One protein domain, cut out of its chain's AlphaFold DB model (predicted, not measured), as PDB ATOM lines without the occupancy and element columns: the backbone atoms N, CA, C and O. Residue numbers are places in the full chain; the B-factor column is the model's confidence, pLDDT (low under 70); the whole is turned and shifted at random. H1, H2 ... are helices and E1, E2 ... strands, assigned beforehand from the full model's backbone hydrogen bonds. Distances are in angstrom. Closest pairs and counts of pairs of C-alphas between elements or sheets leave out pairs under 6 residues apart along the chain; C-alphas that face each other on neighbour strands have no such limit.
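Overview. This is residues 6 to 13, 24 to 49 and 65 to 115 of the 283 residues of the protein "GSP_synth domain-containing protein" of Abscondita terminalis (UniProt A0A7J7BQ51). With little regular structure, this is a body of loops holding a small hairpin, E3 and E4, and a short helix, H1, while residues 6 to 13 stand free of it. The printed part has 85 residues, under half in named elements, ordered E1, E2, H1, E3, E4; the class is mixed and the two-stranded sheet antiparallel. It is compact, radius of gyration of the C-alphas 13.7 A, spanning 48 by 24 by 22 A.

Arrangement. Look first at the hairpin of E3, residues 80 to 82, and E4, residues 85 to 87, antiparallel at 133 degrees: N 80 and O 87, 2.9 A apart, are within hydrogen-bond range. E2, residues 25 to 27, pairs with no named strand; its residues 25 to 26 pair briefly with 73 to 74, antiparallel. H1, residues 33 to 39, is apart from E2 and E4; every O i to N i+4 pair in it is within range. E1, residues 6 to 8, is apart from the other four.

Along the chain. Find C-alpha 33 at (99.454, 215.970, 118.888); from there H1 runs 10.1 A to C-alpha 39. E4 ends at C-alpha 87, (104.640, 199.226, 115.661).

Size, cuts and confidence. Residues 14 to 23 and 50 to 64 are not printed, with C-alpha gaps of 25.3 A and 12.4 A. Mean pLDDT of the printed part is 71.9; residues 101 to 115 are among those under 70.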
ATOM      1  N   ILE A   6      81.475 182.729 116.941       48.88
ATOM      2  CA  ILE A   6      81.941 181.352 116.785       48.88
ATOM      3  C   ILE A   6      83.181 181.198 117.671       48.88
ATOM      4  O   ILE A   6      84.096 182.019 117.631       48.88
ATOM      5  N   SER A   7      83.179 180.180 118.529       44.16
ATOM      6  CA  SER A   7      84.373 179.802 119.291       44.16
ATOM      7  C   SER A   7      85.134 178.781 118.461       44.16
ATOM      8  O   SER A   7      84.602 177.703 118.205       44.16
ATOM      9  N   LEU A   8      86.336 179.138 118.008       42.69
ATOM     10  CA  LEU A   8      87.203 178.237 117.261       42.69
ATOM     11  C   LEU A   8      88.248 177.676 118.226       42.69
ATOM     12  O   LEU A   8      88.980 178.421 118.883       42.69
ATOM     13  N   VAL A   9      88.314 176.353 118.329       45.59
ATOM     14  CA  VAL A   9      89.381 175.685 119.074       45.59
ATOM     15  C   VAL A   9      90.546 175.509 118.107       45.59
ATOM     16  O   VAL A   9      90.515 174.644 117.240       45.59
ATOM     17  N   VAL A  10      91.530 176.400 118.200       48.56
ATOM     18  CA  VAL A  10      92.757 176.329 117.398       48.56
ATOM     19  C   VAL A  10      93.730 175.400 118.111       48.56
ATOM     20  O   VAL A  10      94.003 175.611 119.294       48.56
ATOM     21  N   VAL A  11      94.249 174.390 117.404       43.47
ATOM     22  CA  VAL A  11      95.305 173.504 117.917       43.47
ATOM     23  C   VAL A  11      96.523 174.373 118.260       43.47
ATOM     24  O   VAL A  11      97.059 175.045 117.373       43.47
ATOM     25  N   PRO A  12      96.928 174.458 119.538       41.50
ATOM     26  CA  PRO A  12      97.913 175.427 119.978       41.50
ATOM     27  C   PRO A  12      99.312 174.927 119.624       41.50
ATOM     28  O   PRO A  12     100.001 174.363 120.460       41.50
ATOM     29  N   LEU A  13      99.769 175.184 118.400       38.78
ATOM     30  CA  LEU A  13     101.168 174.928 118.045       38.78
ATOM     31  C   LEU A  13     102.154 175.889 118.740       38.78
ATOM     32  O   LEU A  13     103.354 175.661 118.655       38.78
ATOM     33  N   PRO A  24      93.523 194.696 130.601       69.12
ATOM     34  CA  PRO A  24      92.593 195.554 129.888       69.12
ATOM     35  C   PRO A  24      93.275 196.197 128.676       69.12
ATOM     36  O   PRO A  24      94.491 196.407 128.659       69.12
ATOM     37  N   LEU A  25      92.472 196.512 127.659       71.88
ATOM     38  CA  LEU A  25      92.909 197.408 126.597       71.88
ATOM     39  C   LEU A  25      92.983 198.822 127.164       71.88
ATOM     40  O   LEU A  25      92.006 199.320 127.730       71.88
ATOM     41  N   VAL A  26      94.134 199.457 126.997       81.50
ATOM     42  CA  VAL A  26      94.399 200.819 127.455       81.50
ATOM     43  C   VAL A  26      94.936 201.671 126.307       81.50
ATOM     44  O   VAL A  26      95.392 201.140 125.289       81.50
ATOM     45  N   GLN A  27      94.836 202.989 126.458       86.44
ATOM     46  CA  GLN A  27      95.370 203.988 125.532       86.44
ATOM     47  C   GLN A  27      96.139 205.047 126.314       86.44
ATOM     48  O   GLN A  27      95.661 205.532 127.342       86.44
ATOM     49  N   ASP A  28      97.314 205.419 125.818       88.75
ATOM     50  CA  ASP A  28      98.088 206.522 126.386       88.75
ATOM     51  C   ASP A  28      97.426 207.862 126.071       88.75
ATOM     52  O   ASP A  28      96.887 208.052 124.978       88.75
ATOM     53  N   VAL A  29      97.498 208.785 127.029       87.62
ATOM     54  CA  VAL A  29      97.022 210.166 126.890       87.62
ATOM     55  C   VAL A  29      98.224 211.088 126.703       87.62
ATOM     56  O   VAL A  29      99.264 210.900 127.330       87.62
ATOM     57  N   TYR A  30      98.078 212.084 125.837       89.88
ATOM     58  CA  TYR A  30      99.117 213.020 125.419       89.88
ATOM     59  C   TYR A  30      98.636 214.468 125.581       89.88
ATOM     60  O   TYR A  30      97.463 214.773 125.351       89.88
ATOM     61  N   ASN A  31      99.546 215.375 125.958       87.56
ATOM     62  CA  ASN A  31      99.243 216.804 126.120       87.56
ATOM     63  C   ASN A  31      99.072 217.526 124.777       87.56
ATOM     64  O   ASN A  31      98.472 218.597 124.731       87.56
ATOM     65  N   SER A  32      99.629 216.970 123.701       87.94
ATOM     66  CA  SER A  32      99.587 217.553 122.366       87.94
ATOM     67  C   SER A  32      99.663 216.476 121.282       87.94
ATOM     68  O   SER A  32     100.112 215.353 121.525       87.94
ATOM     69  N   GLN A  33      99.269 216.834 120.056       87.75
ATOM     70  CA  GLN A  33      99.454 215.970 118.888       87.75
ATOM     71  C   GLN A  33     100.933 215.654 118.654       87.75
ATOM     72  O   GLN A  33     101.260 214.544 118.248       87.75
ATOM     73  N   TYR A  34     101.813 216.622 118.932       88.12
ATOM     74  CA  TYR A  34     103.253 216.473 118.779       88.12
ATOM     75  C   TYR A  34     103.787 215.332 119.651       88.12
ATOM     76  O   TYR A  34     104.404 214.418 119.112       88.12
ATOM     77  N   ASP A  35     103.461 215.323 120.948       88.88
ATOM     78  CA  ASP A  35     103.917 214.283 121.887       88.88
ATOM     79  C   ASP A  35     103.433 212.891 121.462       88.88
ATOM     80  O   ASP A  35     104.197 211.924 121.479       88.88
ATOM     81  N   CYS A  36     102.177 212.800 121.012       89.25
ATOM     82  CA  CYS A  36     101.633 211.551 120.490       89.25
ATOM     83  C   CYS A  36     102.349 211.111 119.209       89.25
ATOM     84  O   CYS A  36     102.723 209.948 119.103       89.25
ATOM     85  N   SER A  37     102.573 212.024 118.257       90.00
ATOM     86  CA  SER A  37     103.230 211.737 116.971       90.00
ATOM     87  C   SER A  37     104.736 211.456 117.087       90.00
ATOM     88  O   SER A  37     105.381 211.024 116.132       90.00
ATOM     89  N   TYR A  38     105.313 211.750 118.249       89.00
ATOM     90  CA  TYR A  38     106.699 211.439 118.562       89.00
ATOM     91  C   TYR A  38     106.813 210.014 119.119       89.00
ATOM     92  O   TYR A  38     107.708 209.264 118.728       89.00
ATOM     93  N   ASP A  39     105.862 209.602 119.970       87.31
ATOM     94  CA  ASP A  39     105.731 208.203 120.389       87.31
ATOM     95  C   ASP A  39     105.268 207.316 119.213       87.31
ATOM     96  O   ASP A  39     105.824 206.241 118.997       87.31
ATOM     97  N   TRP A  40     104.280 207.755 118.434       86.81
ATOM     98  CA  TRP A  40     103.557 206.964 117.434       86.81
ATOM     99  C   TRP A  40     103.509 207.653 116.072       86.81
ATOM    100  O   TRP A  40     103.697 208.851 115.965       86.81
ATOM    101  N   ASN A  41     103.180 206.929 114.999       85.31
ATOM    102  CA  ASN A  41     102.881 207.585 113.722       85.31
ATOM    103  C   ASN A  41     101.690 208.555 113.893       85.31
ATOM    104  O   ASN A  41     100.709 208.196 114.540       85.31
ATOM    105  N   THR A  42     101.746 209.744 113.282       85.19
ATOM    106  CA  THR A  42     100.675 210.757 113.279       85.19
ATOM    107  C   THR A  42      99.287 210.177 112.996       85.19
ATOM    108  O   THR A  42      98.309 210.606 113.599       85.19
ATOM    109  N   ASP A  43      99.190 209.168 112.126       83.50
ATOM    110  CA  ASP A  43      97.929 208.496 111.789       83.50
ATOM    111  C   ASP A  43      97.293 207.691 112.937       83.50
ATOM    112  O   ASP A  43      96.121 207.318 112.844       83.50
ATOM    113  N   LEU A  44      98.059 207.386 113.986       83.31
ATOM    114  CA  LEU A  44      97.630 206.640 115.172       83.31
ATOM    115  C   LEU A  44      97.154 207.545 116.315       83.31
ATOM    116  O   LEU A  44      96.689 207.029 117.331       83.31
ATOM    117  N   CYS A  45      97.287 208.860 116.154       87.06
ATOM    118  CA  CYS A  45      96.965 209.854 117.166       87.06
ATOM    119  C   CYS A  45      95.588 210.459 116.909       87.06
ATOM    120  O   CYS A  45      95.359 211.094 115.880       87.06
ATOM    121  N   GLU A  46      94.674 210.289 117.859       83.81
ATOM    122  CA  GLU A  46      93.319 210.843 117.790       83.81
ATOM    123  C   GLU A  46      93.140 211.943 118.838       83.81
ATOM    124  O   GLU A  46      93.702 211.864 119.927       83.81
ATOM    125  N   GLU A  47      92.332 212.960 118.543       83.62
ATOM    126  CA  GLU A  47      91.930 213.948 119.547       83.62
ATOM    127  C   GLU A  47      90.955 213.310 120.555       83.62
ATOM    128  O   GLU A  47      90.057 212.539 120.184       83.62
ATOM    129  N   GLU A  48      91.126 213.621 121.841       78.44
ATOM    130  CA  GLU A  48      90.218 213.205 122.911       78.44
ATOM    131  C   GLU A  48      88.876 213.936 122.732       78.44
ATOM    132  O   GLU A  48      88.644 215.024 123.255       78.44
ATOM    133  N   THR A  49      87.970 213.354 121.945       67.62
ATOM    134  CA  THR A  49      86.610 213.877 121.801       67.62
ATOM    135  C   THR A  49      85.839 213.614 123.089       67.62
ATOM    136  O   THR A  49      85.540 212.469 123.426       67.62
ATOM    137  N   GLY A  65      94.724 223.325 125.585       59.16
ATOM    138  CA  GLY A  65      95.156 222.536 124.431       59.16
ATOM    139  C   GLY A  65      94.387 221.217 124.360       59.16
ATOM    140  O   GLY A  65      94.212 220.549 125.381       59.16
ATOM    141  N   SER A  66      93.906 220.862 123.170       75.31
ATOM    142  CA  SER A  66      93.272 219.571 122.925       75.31
ATOM    143  C   SER A  66      94.196 218.432 123.351       75.31
ATOM    144  O   SER A  66      95.364 218.397 122.959       75.31
ATOM    145  N   ARG A  67      93.681 217.498 124.155       83.94
ATOM    146  CA  ARG A  67      94.391 216.263 124.499       83.94
ATOM    147  C   ARG A  67      94.295 215.265 123.359       83.94
ATOM    148  O   ARG A  67      93.327 215.263 122.601       83.94
ATOM    149  N   PHE A  68      95.298 214.403 123.265       86.75
ATOM    150  CA  PHE A  68      95.376 213.366 122.244       86.75
ATOM    151  C   PHE A  68      95.502 211.990 122.889       86.75
ATOM    152  O   PHE A  68      96.029 211.858 123.991       86.75
ATOM    153  N   ILE A  69      95.026 210.964 122.195       87.25
ATOM    154  CA  ILE A  69      95.116 209.566 122.605       87.25
ATOM    155  C   ILE A  69      95.840 208.747 121.538       87.25
ATOM    156  O   ILE A  69      95.637 208.939 120.336       87.25
ATOM    157  N   GLY A  70      96.697 207.840 122.000       85.31
ATOM    158  CA  GLY A  70      97.432 206.900 121.156       85.31
ATOM    159  C   GLY A  70      96.641 205.623 120.831       85.31
ATOM    160  O   GLY A  70      95.459 205.498 121.179       85.31
ATOM    161  N   PRO A  71      97.286 204.636 120.186       83.88
ATOM    162  CA  PRO A  71      96.648 203.385 119.792       83.88
ATOM    163  C   PRO A  71      96.225 202.515 120.986       83.88
ATOM    164  O   PRO A  71      96.759 202.647 122.086       83.88
ATOM    165  N   GLN A  72      95.284 201.591 120.765       79.56
ATOM    166  CA  GLN A  72      94.867 200.620 121.784       79.56
ATOM    167  C   GLN A  72      95.874 199.479 121.904       79.56
ATOM    168  O   GLN A  72      96.266 198.870 120.909       79.56
ATOM    169  N   TYR A  73      96.254 199.140 123.133       75.25
ATOM    170  CA  TYR A  73      97.166 198.034 123.406       75.25
ATOM    171  C   TYR A  73      96.825 197.344 124.737       75.25
ATOM    172  O   TYR A  73      96.121 197.899 125.581       75.25
ATOM    173  N   TYR A  74      97.278 196.101 124.926       73.50
ATOM    174  CA  TYR A  74      97.093 195.388 126.196       73.50
ATOM    175  C   TYR A  74      98.028 195.976 127.251       73.50
ATOM    176  O   TYR A  74      99.223 196.083 126.988       73.50
ATOM    177  N   GLU A  75      97.520 196.330 128.434       75.69
ATOM    178  CA  GLU A  75      98.327 196.940 129.502       75.69
ATOM    179  C   GLU A  75      99.673 196.203 129.708       75.69
ATOM    180  O   GLU A  75      99.751 194.977 129.795       75.69
ATOM    181  N   GLY A  76     100.780 196.947 129.733       75.38
ATOM    182  CA  GLY A  76     102.133 196.381 129.823       75.38
ATOM    183  C   GLY A  76     102.693 195.753 128.536       75.38
ATOM    184  O   GLY A  76     103.806 195.236 128.568       75.38
ATOM    185  N   ASN A  77     101.973 195.802 127.413       77.44
ATOM    186  CA  ASN A  77     102.451 195.408 126.086       77.44
ATOM    187  C   ASN A  77     102.104 196.493 125.050       77.44
ATOM    188  O   ASN A  77     101.124 196.367 124.316       77.44
ATOM    189  N   ARG A  78     102.923 197.556 124.984       79.56
ATOM    190  CA  ARG A  78     102.796 198.688 124.038       79.56
ATOM    191  C   ARG A  78     103.216 198.298 122.606       79.56
ATOM    192  O   ARG A  78     104.018 198.982 121.986       79.56
ATOM    193  N   LYS A  79     102.712 197.178 122.078       79.06
ATOM    194  CA  LYS A  79     102.965 196.707 120.704       79.06
ATOM    195  C   LYS A  79     101.642 196.567 119.966       79.06
ATOM    196  O   LYS A  79     100.763 195.831 120.415       79.06
ATOM    197  N   VAL A  80     101.505 197.241 118.827       73.25
ATOM    198  CA  VAL A  80     100.261 197.275 118.041       73.25
ATOM    199  C   VAL A  80     100.514 196.882 116.591       73.25
ATOM    200  O   VAL A  80     101.634 196.985 116.099       73.25
ATOM    201  N   ASN A  81      99.480 196.401 115.900       66.81
ATOM    202  CA  ASN A  81      99.543 196.147 114.462       66.81
ATOM    203  C   ASN A  81      98.909 197.331 113.723       66.81
ATOM    204  O   ASN A  81      97.776 197.707 114.022       66.81
ATOM    205  N   TYR A  82      99.636 197.905 112.772       71.44
ATOM    206  CA  TYR A  82      99.177 198.999 111.931       71.44
ATOM    207  C   TYR A  82      99.627 198.756 110.489       71.44
ATOM    208  O   TYR A  82     100.817 198.589 110.226       71.44
ATOM    209  N   LEU A  83      98.665 198.694 109.558       67.94
ATOM    210  CA  LEU A  83      98.904 198.400 108.134       67.94
ATOM    211  C   LEU A  83      99.767 197.138 107.905       67.94
ATOM    212  O   LEU A  83     100.660 197.122 107.061       67.94
ATOM    213  N   GLY A  84      99.533 196.085 108.698       58.44
ATOM    214  CA  GLY A  84     100.258 194.812 108.603       58.44
ATOM    215  C   GLY A  84     101.650 194.812 109.244       58.44
ATOM    216  O   GLY A  84     102.336 193.792 109.213       58.44
ATOM    217  N   ARG A  85     102.081 195.925 109.849       65.75
ATOM    218  CA  ARG A  85     103.377 196.053 110.526       65.75
ATOM    219  C   ARG A  85     103.193 196.138 112.034       65.75
ATOM    220  O   ARG A  85     102.278 196.794 112.526       65.75
ATOM    221  N   LYS A  86     104.096 195.499 112.781       73.25
ATOM    222  CA  LYS A  86     104.194 195.695 114.234       73.25
ATOM    223  C   LYS A  86     104.854 197.045 114.502       73.25
ATOM    224  O   LYS A  86     105.946 197.296 114.002       73.25
ATOM    225  N   VAL A  87     104.179 197.891 115.271       79.94
ATOM    226  CA  VAL A  87     104.640 199.226 115.661       79.94
ATOM    227  C   VAL A  87     104.695 199.297 117.183       79.94
ATOM    228  O   VAL A  87     103.809 198.792 117.877       79.94
ATOM    229  N   GLU A  88     105.758 199.906 117.688       86.44
ATOM    230  CA  GLU A  88     106.033 200.130 119.108       86.44
ATOM    231  C   GLU A  88     106.331 201.624 119.292       86.44
ATOM    232  O   GLU A  88     106.751 202.267 118.323       86.44
ATOM    233  N   PRO A  89     106.096 202.196 120.481       86.88
ATOM    234  CA  PRO A  89     106.320 203.610 120.687       86.88
ATOM    235  C   PRO A  89     107.823 203.903 120.648       86.88
ATOM    236  O   PRO A  89     108.615 203.194 121.271       86.88
ATOM    237  N   SER A  90     108.217 204.956 119.936       87.19
ATOM    238  CA  SER A  90     109.632 205.347 119.829       87.19
ATOM    239  C   SER A  90     110.167 205.925 121.142       87.19
ATOM    240  O   SER A  90     111.364 205.854 121.417       87.19
ATOM    241  N   THR A  91     109.272 206.475 121.966       85.25
ATOM    242  CA  THR A  91     109.570 207.070 123.272       85.25
ATOM    243  C   THR A  91     108.476 206.758 124.307       85.25
ATOM    244  O   THR A  91     107.682 205.827 124.155       85.25
ATOM    245  N   ASN A  92     108.475 207.476 125.432       84.25
ATOM    246  CA  ASN A  92     107.476 207.329 126.485       84.25
ATOM    247  C   ASN A  92     106.998 208.705 126.971       84.25
ATOM    248  O   ASN A  92     107.208 209.067 128.128       84.25
ATOM    249  N   LEU A  93     106.413 209.490 126.059       82.94
ATOM    250  CA  LEU A  93     105.911 210.847 126.325       82.94
ATOM    251  C   LEU A  93     104.447 210.874 126.798       82.94
ATOM    252  O   LEU A  93     103.834 211.940 126.858       82.94
ATOM    253  N   SER A  94     103.874 209.717 127.141       83.50
ATOM    254  CA  SER A  94     102.527 209.625 127.711       83.50
ATOM    255  C   SER A  94     102.429 210.419 129.016       83.50
ATOM    256  O   SER A  94     103.288 210.299 129.893       83.50
ATOM    257  N   VAL A  95     101.355 211.186 129.176       78.06
ATOM    258  CA  VAL A  95     101.092 212.026 130.347       78.06
ATOM    259  C   VAL A  95      99.832 211.552 131.064       78.06
ATOM    260  O   VAL A  95      98.750 211.455 130.492       78.06
ATOM    261  N   GLY A  96      99.969 211.258 132.355       71.62
ATOM    262  CA  GLY A  96      98.882 210.707 133.162       71.62
ATOM    263  C   GLY A  96      98.802 209.181 133.113       71.62
ATOM    264  O   GLY A  96      99.748 208.500 132.730       71.62
ATOM    265  N   GLN A  97      97.680 208.642 133.591       76.44
ATOM    266  CA  GLN A  97      97.426 207.201 133.585       76.44
ATOM    267  C   GLN A  97      96.775 206.799 132.255       76.44
ATOM    268  O   GLN A  97      95.887 207.527 131.795       76.44
ATOM    269  N   PRO A  98      97.160 205.655 131.660       80.06
ATOM    270  CA  PRO A  98      96.492 205.128 130.480       80.06
ATOM    271  C   PRO A  98      94.982 205.021 130.709       80.06
ATOM    272  O   PRO A  98      94.528 204.490 131.727       80.06
ATOM    273  N   GLN A  99      94.187 205.524 129.769       77.88
ATOM    274  CA  GLN A  99      92.739 205.394 129.842       77.88
ATOM    275  C   GLN A  99      92.329 203.976 129.454       77.88
ATOM    276  O   GLN A  99      92.716 203.464 128.402       77.88
ATOM    277  N   VAL A 100      91.520 203.338 130.303       74.69
ATOM    278  CA  VAL A 100      90.940 202.023 130.014       74.69
ATOM    279  C   VAL A 100      89.875 202.183 128.937       74.69
ATOM    280  O   VAL A 100      88.869 202.868 129.133       74.69
ATOM    281  N   SER A 101      90.077 201.524 127.802       64.19
ATOM    282  CA  SER A 101      89.130 201.574 126.697       64.19
ATOM    283  C   SER A 101      87.858 200.798 127.052       64.19
ATOM    284  O   SER A 101      87.876 199.574 127.178       64.19
ATOM    285  N   GLN A 102      86.739 201.508 127.228       54.34
ATOM    286  CA  GLN A 102      85.423 200.890 127.458       54.34
ATOM    287  C   GLN A 102      84.670 200.572 126.162       54.34
ATOM    288  O   GLN A 102      83.728 199.780 126.165       54.34
ATOM    289  N   VAL A 103      85.086 201.172 125.046       48.69
ATOM    290  CA  VAL A 103      84.454 201.004 123.740       48.69
ATOM    291  C   VAL A 103      85.556 200.742 122.725       48.69
ATOM    292  O   VAL A 103      86.413 201.590 122.483       48.69
ATOM    293  N   THR A 104      85.510 199.579 122.076       48.81
ATOM    294  CA  THR A 104      86.187 199.395 120.792       48.81
ATOM    295  C   THR A 104      85.580 200.412 119.835       48.81
ATOM    296  O   THR A 104      84.499 200.169 119.291       48.81
ATOM    297  N   LYS A 105      86.206 201.587 119.682       50.78
ATOM    298  CA  LYS A 105      85.823 202.536 118.638       50.78
ATOM    299  C   LYS A 105      85.896 201.747 117.338       50.78
ATOM    300  O   LYS A 105      86.979 201.321 116.943       50.78
ATOM    301  N   SER A 106      84.752 201.525 116.693       40.88
ATOM    302  CA  SER A 106      84.635 200.703 115.481       40.88
ATOM    303  C   SER A 106      85.539 201.176 114.334       40.88
ATOM    304  O   SER A 106      85.727 200.444 113.369       40.88
ATOM    305  N   ASN A 107      86.095 202.387 114.465       43.88
ATOM    306  CA  ASN A 107      86.910 203.080 113.480       43.88
ATOM    307  C   ASN A 107      88.351 203.366 113.955       43.88
ATOM    308  O   ASN A 107      89.065 204.063 113.238       43.88
ATOM    309  N   SER A 108      88.793 202.885 115.131       48.19
ATOM    310  CA  SER A 108      90.191 203.115 115.539       48.19
ATOM    311  C   SER A 108      91.134 202.349 114.609       48.19
ATOM    312  O   SER A 108      91.012 201.132 114.433       48.19
ATOM    313  N   LYS A 109      92.069 203.075 113.985       51.12
ATOM    314  CA  LYS A 109      93.027 202.538 112.998       51.12
ATOM    315  C   LYS A 109      94.037 201.552 113.608       51.12
ATOM    316  O   LYS A 109      94.751 200.868 112.881       51.12
ATOM    317  N   SER A 110      94.075 201.467 114.931       51.41
ATOM    318  CA  SER A 110      94.931 200.609 115.743       51.41
ATOM    319  C   SER A 110      94.081 199.741 116.655       51.41
ATOM    320  O   SER A 110      94.086 199.861 117.878       51.41
ATOM    321  N   SER A 111      93.331 198.835 116.044       50.69
ATOM    322  CA  SER A 111      92.809 197.712 116.803       50.69
ATOM    323  C   SER A 111      93.951 196.707 116.961       50.69
ATOM    324  O   SER A 111      94.433 196.192 115.946       50.69
ATOM    325  N   PRO A 112      94.407 196.375 118.183       51.00
ATOM    326  CA  PRO A 112      95.137 195.130 118.349       51.00
ATOM    327  C   PRO A 112      94.209 194.048 117.801       51.00
ATOM    328  O   PRO A 112      93.016 194.080 118.090       51.00
ATOM    329  N   ASN A 113      94.697 193.144 116.952       51.59
ATOM    330  CA  ASN A 113      93.876 192.021 116.501       51.59
ATOM    331  C   ASN A 113      93.452 191.245 117.753       51.59
ATOM    332  O   ASN A 113      94.237 190.476 118.307       51.59
ATOM    333  N   ILE A 114      92.241 191.517 118.250       54.25
ATOM    334  CA  ILE A 114      91.734 190.954 119.497       54.25
ATOM    335  C   ILE A 114      91.405 189.496 119.194       54.25
ATOM    336  O   ILE A 114      90.277 189.163 118.834       54.25
ATOM    337  N   MET A 115      92.396 188.616 119.309       60.31
ATOM    338  CA  MET A 115      92.143 187.195 119.496       60.31
ATOM    339  C   MET A 115      91.754 187.017 120.956       60.31
ATOM    340  O   MET A 115      92.595 187.033 121.856       60.31
TER     341      MET A 115